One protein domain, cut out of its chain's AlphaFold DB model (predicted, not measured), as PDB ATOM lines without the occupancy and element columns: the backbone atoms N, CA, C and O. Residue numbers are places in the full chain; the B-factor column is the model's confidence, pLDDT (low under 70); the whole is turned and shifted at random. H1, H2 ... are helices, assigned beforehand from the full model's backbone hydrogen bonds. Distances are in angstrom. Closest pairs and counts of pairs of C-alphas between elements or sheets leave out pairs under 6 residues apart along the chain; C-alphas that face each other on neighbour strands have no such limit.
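AT A GLANCE: This is residues 2 to 75 of the 212 residues of an uncharacterized protein of Candidatus Bathyarchaeota archaeon (UniProt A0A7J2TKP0). Three helices, H1, H2 and H3, pack with their centres in a triangle and their lines splayed at steep tilts; H3 packs on both of the others, while H1 and H2 come close with few contacts. The long link, residues 40 to 57, makes a wide loop at the end where H2 ends and H3 begins, and after H3 residues 71 to 75 fold back. You have 74 residues printed, with H1, H2 and H3 in that order along the chain and no named strand; the class is all helix. The whole is compact, with a radius of gyration of the C-alphas of 12.0 A and spans of 34 by 25 by 22 A.

IN THESE COORDINATES: Find C-alpha 6 at (2.570, 45.620, 13.359); from there H1, the longest helix, covers residues 6 to 21 and 22.9 A. H2 covers residues 28 to 39, 16.5 A, starting at C-alpha 28 at (-6.911, 28.519, 7.002). H3 covers residues 58 to 70, 18.2 A, and ends at C-alpha 70 at (0.602, 29.423, 1.326).

HOW THE PARTS SIT: Start from H1: with residues 9 to 16 alone it touches H3, and the closest C-alphas, of Tyr 13 and Met 62, are 6.2 A apart. These two run the same way at a steep tilt of 39 degrees. H2 touches H3, closest at the C-alphas of Val 34 and Ala 67, 6.4 A apart; they run opposite ways at a steep tilt of 49 degrees. H1 and H2 are close but not clearly touching, with the C-alphas of Tyr 12 and Phe 30 closest at 6.9 A, and run opposite ways at a steep tilt of 44 degrees. In H1, H2 and H3 every O i to N i+4 pair is within hydrogen-bond range.

THE WHOLE: Look for the two C-alphas farthest apart at Gly 23 and Gly 47, 35.1 A. The printed part has no cut; the link from H1 to H2 is short, that from H2 to H3 long. The mean pLDDT of the printed part is 80.7, and residues 2 to 7 and 42 to 53 are under 70.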
ATOM      1  N   LEU A   2     -10.526  44.675  12.573       36.91
ATOM      2  CA  LEU A   2      -9.199  44.259  13.035       36.91
ATOM      3  C   LEU A   2      -8.300  45.494  12.986       36.91
ATOM      4  O   LEU A   2      -8.004  45.992  11.897       36.91
ATOM      5  N   GLU A   3      -7.975  46.025  14.163       37.91
ATOM      6  CA  GLU A   3      -6.910  47.007  14.337       37.91
ATOM      7  C   GLU A   3      -5.613  46.454  13.738       37.91
ATOM      8  O   GLU A   3      -5.289  45.272  13.872       37.91
ATOM      9  N   LEU A   4      -4.926  47.322  13.000       42.53
ATOM     10  CA  LEU A   4      -3.578  47.099  12.506       42.53
ATOM     11  C   LEU A   4      -2.646  47.050  13.706       42.53
ATOM     12  O   LEU A   4      -2.408  48.081  14.327       42.53
ATOM     13  N   ASP A   5      -2.106  45.875  13.979       54.12
ATOM     14  CA  ASP A   5      -0.964  45.742  14.863       54.12
ATOM     15  C   ASP A   5       0.222  45.306  14.003       54.12
ATOM     16  O   ASP A   5       0.119  44.304  13.287       54.12
ATOM     17  N   LEU A   6       1.321  46.058  14.001       52.22
ATOM     18  CA  LEU A   6       2.570  45.620  13.359       52.22
ATOM     19  C   LEU A   6       2.989  44.254  13.894       52.22
ATOM     20  O   LEU A   6       3.443  43.395  13.132       52.22
ATOM     21  N   ASP A   7       2.702  44.033  15.175       61.59
ATOM     22  CA  ASP A   7       2.872  42.767  15.864       61.59
ATOM     23  C   ASP A   7       2.117  41.635  15.161       61.59
ATOM     24  O   ASP A   7       2.572  40.493  15.187       61.59
ATOM     25  N   SER A   8       1.013  41.916  14.455       76.31
ATOM     26  CA  SER A   8       0.254  40.893  13.731       76.31
ATOM     27  C   SER A   8       1.027  40.328  12.538       76.31
ATOM     28  O   SER A   8       1.196  39.114  12.482       76.31
ATOM     29  N   THR A   9       1.559  41.146  11.617       86.00
ATOM     30  CA  THR A   9       2.266  40.621  10.427       86.00
ATOM     31  C   THR A   9       3.502  39.840  10.849       86.00
ATOM     32  O   THR A   9       3.712  38.722  10.379       86.00
ATOM     33  N   TYR A  10       4.275  40.401  11.781       87.06
ATOM     34  CA  TYR A  10       5.449  39.753  12.358       87.06
ATOM     35  C   TYR A  10       5.095  38.423  13.033       87.06
ATOM     36  O   TYR A  10       5.748  37.409  12.778       87.06
ATOM     37  N   SER A  11       4.031  38.398  13.841       88.56
ATOM     38  CA  SER A  11       3.564  37.176  14.501       88.56
ATOM     39  C   SER A  11       3.112  36.128  13.490       88.56
ATOM     40  O   SER A  11       3.579  34.994  13.545       88.56
ATOM     41  N   TYR A  12       2.251  36.485  12.530       92.50
ATOM     42  CA  TYR A  12       1.805  35.561  11.483       92.50
ATOM     43  C   TYR A  12       2.992  35.015  10.684       92.50
ATOM     44  O   TYR A  12       3.050  33.812  10.431       92.50
ATOM     45  N   TYR A  13       3.958  35.867  10.338       93.44
ATOM     46  CA  TYR A  13       5.163  35.472   9.620       93.44
ATOM     47  C   TYR A  13       5.995  34.458  10.411       93.44
ATOM     48  O   TYR A  13       6.205  33.333   9.951       93.44
ATOM     49  N   TYR A  14       6.426  34.805  11.626       92.62
ATOM     50  CA  TYR A  14       7.311  33.934  12.397       92.62
ATOM     51  C   TYR A  14       6.614  32.674  12.917       92.62
ATOM     52  O   TYR A  14       7.233  31.610  12.915       92.62
ATOM     53  N   ILE A  15       5.325  32.739  13.276       93.81
ATOM     54  CA  ILE A  15       4.547  31.545  13.637       93.81
ATOM     55  C   ILE A  15       4.425  30.619  12.424       93.81
ATOM     56  O   ILE A  15       4.664  29.420  12.558       93.81
ATOM     57  N   ALA A  16       4.110  31.143  11.232       94.94
ATOM     58  CA  ALA A  16       4.009  30.316  10.032       94.94
ATOM     59  C   ALA A  16       5.340  29.633   9.691       94.94
ATOM     60  O   ALA A  16       5.368  28.438   9.394       94.94
ATOM     61  N   LYS A  17       6.455  30.371   9.773       94.69
ATOM     62  CA  LYS A  17       7.802  29.828   9.543       94.69
ATOM     63  C   LYS A  17       8.138  28.741  10.565       94.69
ATOM     64  O   LYS A  17       8.578  27.667  10.164       94.69
ATOM     65  N   ALA A  18       7.883  28.983  11.851       94.12
ATOM     66  CA  ALA A  18       8.141  28.017  12.915       94.12
ATOM     67  C   ALA A  18       7.309  26.735  12.745       94.12
ATOM     68  O   ALA A  18       7.871  25.643  12.736       94.12
ATOM     69  N   LEU A  19       5.994  26.859  12.529       94.88
ATOM     70  CA  LEU A  19       5.113  25.714  12.274       94.88
ATOM     71  C   LEU A  19       5.569  24.926  11.042       94.88
ATOM     72  O   LEU A  19       5.722  23.708  11.112       94.88
ATOM     73  N   SER A  20       5.869  25.617   9.939       94.06
ATOM     74  CA  SER A  20       6.351  24.975   8.716       94.06
ATOM     75  C   SER A  20       7.675  24.230   8.933       94.06
ATOM     76  O   SER A  20       7.831  23.125   8.417       94.06
ATOM     77  N   MET A  21       8.604  24.786   9.717       93.06
ATOM     78  CA  MET A  21       9.867  24.126  10.074       93.06
ATOM     79  C   MET A  21       9.665  22.904  10.979       93.06
ATOM     80  O   MET A  21      10.421  21.942  10.871       93.06
ATOM     81  N   CYS A  22       8.637  22.916  11.827       95.69
ATOM     82  CA  CYS A  22       8.238  21.770  12.645       95.69
ATOM     83  C   CYS A  22       7.450  20.702  11.863       95.69
ATOM     84  O   CYS A  22       7.101  19.672  12.431       95.69
ATOM     85  N   GLY A  23       7.162  20.922  10.574       93.88
ATOM     86  CA  GLY A  23       6.340  20.019   9.762       93.88
ATOM     87  C   GLY A  23       4.838  20.119  10.049       93.88
ATOM     88  O   GLY A  23       4.069  19.269   9.597       93.88
ATOM     89  N   GLU A  24       4.412  21.154  10.771       94.62
ATOM     90  CA  GLU A  24       3.013  21.404  11.094       94.62
ATOM     91  C   GLU A  24       2.276  22.064   9.928       94.62
ATOM     92  O   GLU A  24       2.837  22.826   9.131       94.62
ATOM     93  N   ARG A  25       0.973  21.786   9.827       90.50
ATOM     94  CA  ARG A  25       0.125  22.395   8.796       90.50
ATOM     95  C   ARG A  25      -0.286  23.803   9.206       90.50
ATOM     96  O   ARG A  25      -0.809  24.014  10.296       90.50
ATOM     97  N   LEU A  26      -0.141  24.744   8.278       91.19
ATOM     98  CA  LEU A  26      -0.706  26.082   8.420       91.19
ATOM     99  C   LEU A  26      -2.216  26.014   8.195       91.19
ATOM    100  O   LEU A  26      -2.677  25.549   7.150       91.19
ATOM    101  N   ASP A  27      -2.982  26.448   9.192       87.88
ATOM    102  CA  ASP A  27      -4.437  26.467   9.097       87.88
ATOM    103  C   ASP A  27      -4.953  27.584   8.165       87.88
ATOM    104  O   ASP A  27      -4.202  28.398   7.618       87.88
ATOM    105  N   TYR A  28      -6.270  27.604   7.948       87.94
ATOM    106  CA  TYR A  28      -6.911  28.519   7.002       87.94
ATOM    107  C   TYR A  28      -6.779  30.004   7.388       87.94
ATOM    108  O   TYR A  28      -6.836  30.857   6.500       87.94
ATOM    109  N   ARG A  29      -6.537  30.327   8.668       90.62
ATOM    110  CA  ARG A  29      -6.459  31.710   9.168       90.62
ATOM    111  C   ARG A  29      -5.252  32.446   8.602       90.62
ATOM    112  O   ARG A  29      -5.338  33.638   8.333       90.62
ATOM    113  N   PHE A  30      -4.151  31.736   8.341       92.38
ATOM    114  CA  PHE A  30      -2.984  32.313   7.667       92.38
ATOM    115  C   PHE A  30      -3.331  32.788   6.253       92.38
ATOM    116  O   PHE A  30      -2.939  33.881   5.850       92.38
ATOM    117  N   LYS A  31      -4.112  31.995   5.503       91.62
ATOM    118  CA  LYS A  31      -4.563  32.383   4.160       91.62
ATOM    119  C   LYS A  31      -5.515  33.566   4.222       91.62
ATOM    120  O   LYS A  31      -5.331  34.513   3.465       91.62
ATOM    121  N   GLU A  32      -6.501  33.529   5.118       90.94
ATOM    122  CA  GLU A  32      -7.437  34.643   5.317       90.94
ATOM    123  C   GLU A  32      -6.711  35.942   5.671       90.94
ATOM    124  O   GLU A  32      -7.023  36.990   5.103       90.94
ATOM    125  N   TYR A  33      -5.705  35.867   6.546       90.75
ATOM    126  CA  TYR A  33      -4.878  37.008   6.912       90.75
ATOM    127  C   TYR A  33      -4.135  37.583   5.702       90.75
ATOM    128  O   TYR A  33      -4.290  38.763   5.392       90.75
ATOM    129  N   VAL A  34      -3.399  36.747   4.960       90.75
ATOM    130  CA  VAL A  34      -2.662  37.184   3.762       90.75
ATOM    131  C   VAL A  34      -3.604  37.785   2.714       90.75
ATOM    132  O   VAL A  34      -3.329  38.869   2.200       90.75
ATOM    133  N   PHE A  35      -4.749  37.147   2.441       89.00
ATOM    134  CA  PHE A  35      -5.768  37.698   1.542       89.00
ATOM    135  C   PHE A  35      -6.290  39.055   2.021       89.00
ATOM    136  O   PHE A  35      -6.466  39.962   1.209       89.00
ATOM    137  N   SER A  36      -6.535  39.210   3.324       87.31
ATOM    138  CA  SER A  36      -7.006  40.468   3.905       87.31
ATOM    139  C   SER A  36      -5.987  41.596   3.726       87.31
ATOM    140  O   SER A  36      -6.355  42.689   3.289       87.31
ATOM    141  N   VAL A  37      -4.707  41.325   4.003       86.94
ATOM    142  CA  VAL A  37      -3.628  42.311   3.865       86.94
ATOM    143  C   VAL A  37      -3.481  42.736   2.406       86.94
ATOM    144  O   VAL A  37      -3.617  43.926   2.114       86.94
ATOM    145  N   ILE A  38      -3.342  41.774   1.488       84.62
ATOM    146  CA  ILE A  38      -3.202  42.022   0.045       84.62
ATOM    147  C   ILE A  38      -4.388  42.825  -0.506       84.62
ATOM    148  O   ILE A  38      -4.184  43.856  -1.142       84.62
ATOM    149  N   ASN A  39      -5.629  42.402  -0.235       82.31
ATOM    150  CA  ASN A  39      -6.822  43.072  -0.773       82.31
ATOM    151  C   ASN A  39      -7.033  44.473  -0.198       82.31
ATOM    152  O   ASN A  39      -7.665  45.315  -0.830       82.31
ATOM    153  N   SER A  40      -6.522  44.731   1.005       80.56
ATOM    154  CA  SER A  40      -6.574  46.071   1.583       80.56
ATOM    155  C   SER A  40      -5.522  47.022   1.007       80.56
ATOM    156  O   SER A  40      -5.544  48.205   1.335       80.56
ATOM    157  N   GLY A  41      -4.581  46.514   0.200       70.69
ATOM    158  CA  GLY A  41      -3.420  47.258  -0.292       70.69
ATOM    159  C   GLY A  41      -2.414  47.617   0.804       70.69
ATOM    160  O   GLY A  41      -1.388  48.219   0.515       70.69
ATOM    161  N   ARG A  42      -2.677  47.256   2.065       65.12
ATOM    162  CA  ARG A  42      -1.821  47.584   3.208       65.12
ATOM    163  C   ARG A  42      -0.551  46.740   3.150       65.12
ATOM    164  O   ARG A  42      -0.622  45.540   2.920       65.12
ATOM    165  N   HIS A  43       0.605  47.370   3.333       66.69
ATOM    166  CA  HIS A  43       1.951  46.774   3.289       66.69
ATOM    167  C   HIS A  43       2.427  46.270   1.924       66.69
ATOM    168  O   HIS A  43       3.606  45.965   1.772       66.69
ATOM    169  N   VAL A  44       1.561  46.212   0.916       62.56
ATOM    170  CA  VAL A  44       1.929  45.873  -0.458       62.56
ATOM    171  C   VAL A  44       1.948  47.169  -1.260       62.56
ATOM    172  O   VAL A  44       0.967  47.546  -1.889       62.56
ATOM    173  N   GLY A  45       3.069  47.892  -1.208       56.12
ATOM    174  CA  GLY A  45       3.205  49.160  -1.926       56.12
ATOM    175  C   GLY A  45       2.806  50.422  -1.150       56.12
ATOM    176  O   GLY A  45       2.661  51.486  -1.755       56.12
ATOM    177  N   THR A  46       2.619  50.339   0.172       54.06
ATOM    178  CA  THR A  46       2.272  51.493   1.025       54.06
ATOM    179  C   THR A  46       3.499  52.103   1.692       54.06
ATOM    180  O   THR A  46       4.405  51.394   2.110       54.06
ATOM    181  N   GLY A  47       3.521  53.434   1.793       47.91
ATOM    182  CA  GLY A  47       4.674  54.230   2.232       47.91
ATOM    183  C   GLY A  47       4.891  54.353   3.744       47.91
ATOM    184  O   GLY A  47       5.625  55.254   4.149       47.91
ATOM    185  N   ASP A  48       4.275  53.503   4.565       46.91
ATOM    186  CA  ASP A  48       4.454  53.555   6.018       46.91
ATOM    187  C   ASP A  48       5.782  52.893   6.398       46.91
ATOM    188  O   ASP A  48       5.893  51.680   6.567       46.91
ATOM    189  N   VAL A  49       6.823  53.721   6.486       49.16
ATOM    190  CA  VAL A  49       8.129  53.332   7.022       49.16
ATOM    191  C   VAL A  49       8.071  53.503   8.534       49.16
ATOM    192  O   VAL A  49       8.175  54.619   9.047       49.16
ATOM    193  N   TYR A  50       7.872  52.403   9.252       51.22
ATOM    194  CA  TYR A  50       7.940  52.395  10.710       51.22
ATOM    195  C   TYR A  50       9.389  52.589  11.178       51.22
ATOM    196  O   TYR A  50      10.331  52.156  10.521       51.22
ATOM    197  N   ALA A  51       9.590  53.257  12.315       42.59
ATOM    198  CA  ALA A  51      10.935  53.542  12.827       42.59
ATOM    199  C   ALA A  51      11.697  52.282  13.284       42.59
ATOM    200  O   ALA A  51      12.914  52.326  13.438       42.59
ATOM    201  N   GLU A  52      10.983  51.177  13.502       49.34
ATOM    202  CA  GLU A  52      11.512  49.933  14.071       49.34
ATOM    203  C   GLU A  52      11.888  48.882  13.016       49.34
ATOM    204  O   GLU A  52      12.480  47.862  13.358       49.34
ATOM    205  N   VAL A  53      11.565  49.108  11.736       64.44
ATOM    206  CA  VAL A  53      11.864  48.145  10.666       64.44
ATOM    207  C   VAL A  53      13.242  48.384  10.058       64.44
ATOM    208  O   VAL A  53      13.703  49.517   9.911       64.44
ATOM    209  N   SER A  54      13.908  47.292   9.688       73.31
ATOM    210  CA  SER A  54      15.254  47.310   9.111       73.31
ATOM    211  C   SER A  54      15.274  47.813   7.664       73.31
ATOM    212  O   SER A  54      16.315  48.274   7.186       73.31
ATOM    213  N   SER A  55      14.124  47.754   6.988       84.75
ATOM    214  CA  SER A  55      13.860  48.335   5.677       84.75
ATOM    215  C   SER A  55      12.388  48.720   5.519       84.75
ATOM    216  O   SER A  55      11.488  48.085   6.067       84.75
ATOM    217  N   GLU A  56      12.130  49.706   4.659       87.62
ATOM    218  CA  GLU A  56      10.805  50.024   4.123       87.62
ATOM    219  C   GLU A  56      10.091  48.829   3.458       87.62
ATOM    220  O   GLU A  56       8.880  48.875   3.260       87.62
ATOM    221  N   PHE A  57      10.821  47.762   3.117       91.50
ATOM    222  CA  PHE A  57      10.301  46.579   2.435       91.50
ATOM    223  C   PHE A  57      10.008  45.394   3.360       91.50
ATOM    224  O   PHE A  57       9.485  44.400   2.863       91.50
ATOM    225  N   ASP A  58      10.321  45.461   4.660       88.44
ATOM    226  CA  ASP A  58      10.267  44.296   5.564       88.44
ATOM    227  C   ASP A  58       8.881  43.637   5.566       88.44
ATOM    228  O   ASP A  58       8.742  42.442   5.299       88.44
ATOM    229  N   LEU A  59       7.833  44.433   5.792       88.81
ATOM    230  CA  LEU A  59       6.455  43.937   5.844       88.81
ATOM    231  C   LEU A  59       5.968  43.459   4.478       88.81
ATOM    232  O   LEU A  59       5.284  42.440   4.397       88.81
ATOM    233  N   THR A  60       6.339  44.165   3.402       91.19
ATOM    234  CA  THR A  60       6.065  43.705   2.039       91.19
ATOM    235  C   THR A  60       6.671  42.322   1.850       91.19
ATOM    236  O   THR A  60       5.933  41.384   1.575       91.19
ATOM    237  N   PHE A  61       7.977  42.169   2.080       93.88
ATOM    238  CA  PHE A  61       8.696  40.905   1.944       93.88
ATOM    239  C   PHE A  61       8.028  39.774   2.737       93.88
ATOM    240  O   PHE A  61       7.759  38.719   2.163       93.88
ATOM    241  N   MET A  62       7.689  40.007   4.010       93.38
ATOM    242  CA  MET A  62       7.013  39.015   4.855       93.38
ATOM    243  C   MET A  62       5.682  38.555   4.259       93.38
ATOM    244  O   MET A  62       5.399  37.358   4.228       93.38
ATOM    245  N   ILE A  63       4.869  39.488   3.755       92.62
ATOM    246  CA  ILE A  63       3.582  39.164   3.132       92.62
ATOM    247  C   ILE A  63       3.771  38.415   1.810       92.62
ATOM    248  O   ILE A  63       3.042  37.452   1.568       92.62
ATOM    249  N   LEU A  64       4.744  38.797   0.976       93.81
ATOM    250  CA  LEU A  64       5.014  38.078  -0.277       93.81
ATOM    251  C   LEU A  64       5.518  36.655  -0.004       93.81
ATOM    252  O   LEU A  64       5.103  35.717  -0.680       93.81
ATOM    253  N   GLU A  65       6.385  36.471   0.994       95.12
ATOM    254  CA  GLU A  65       6.899  35.147   1.351       95.12
ATOM    255  C   GLU A  65       5.803  34.271   1.972       95.12
ATOM    256  O   GLU A  65       5.698  33.095   1.631       95.12
ATOM    257  N   LEU A  66       4.934  34.834   2.821       94.50
ATOM    258  CA  LEU A  66       3.750  34.128   3.318       94.50
ATOM    259  C   LEU A  66       2.808  33.730   2.179       94.50
ATOM    260  O   LEU A  66       2.289  32.613   2.177       94.50
ATOM    261  N   ALA A  67       2.582  34.619   1.211       93.69
ATOM    262  CA  ALA A  67       1.753  34.322   0.052       93.69
ATOM    263  C   ALA A  67       2.341  33.173  -0.785       93.69
ATOM    264  O   ALA A  67       1.599  32.259  -1.146       93.69
ATOM    265  N   ASP A  68       3.655  33.168  -1.028       94.19
ATOM    266  CA  ASP A  68       4.355  32.077  -1.724       94.19
ATOM    267  C   ASP A  68       4.256  30.760  -0.925       94.19
ATOM    268  O   ASP A  68       3.776  29.757  -1.457       94.19
ATOM    269  N   LEU A  69       4.551  30.786   0.384       94.50
ATOM    270  CA  LEU A  69       4.451  29.630   1.291       94.50
ATOM    271  C   LEU A  69       3.043  29.007   1.309       94.50
ATOM    272  O   LEU A  69       2.884  27.787   1.352       94.50
ATOM    273  N   LEU A  70       2.004  29.843   1.267       93.00
ATOM    274  CA  LEU A  70       0.602  29.423   1.326       93.00
ATOM    275  C   LEU A  70      -0.029  29.187  -0.055       93.00
ATOM    276  O   LEU A  70      -1.198  28.782  -0.124       93.00
ATOM    277  N   ASN A  71       0.723  29.405  -1.139       92.12
ATOM    278  CA  ASN A  71       0.254  29.374  -2.527       92.12
ATOM    279  C   ASN A  71      -0.938  30.318  -2.794       92.12
ATOM    280  O   ASN A  71      -1.890  29.966  -3.499       92.12
ATOM    281  N   VAL A  72      -0.906  31.516  -2.211       91.38
ATOM    282  CA  VAL A  72      -1.892  32.579  -2.433       91.38
ATOM    283  C   VAL A  72      -1.461  33.427  -3.628       91.38
ATOM    284  O   VAL A  72      -0.356  33.961  -3.664       91.38
ATOM    285  N   LYS A  73      -2.344  33.560  -4.621       87.75
ATOM    286  CA  LYS A  73      -2.103  34.381  -5.817       87.75
ATOM    287  C   LYS A  73      -2.615  35.803  -5.615       87.75
ATOM    288  O   LYS A  73      -3.690  35.988  -5.050       87.75
ATOM    289  N   TYR A  74      -1.880  36.777  -6.141       83.81
ATOM    290  CA  TYR A  74      -2.233  38.196  -6.107       83.81
ATOM    291  C   TYR A  74      -1.615  38.946  -7.293       83.81
ATOM    292  O   TYR A  74      -0.723  38.421  -7.961       83.81
ATOM    293  N   ASP A  75      -2.115  40.152  -7.572       84.12
ATOM    294  CA  ASP A  75      -1.541  41.045  -8.583       84.12
ATOM    295  C   ASP A  75      -0.249  41.680  -8.051       84.12
ATOM    296  O   ASP A  75      -0.234  42.313  -6.997       84.12
TER     297      ASP A  75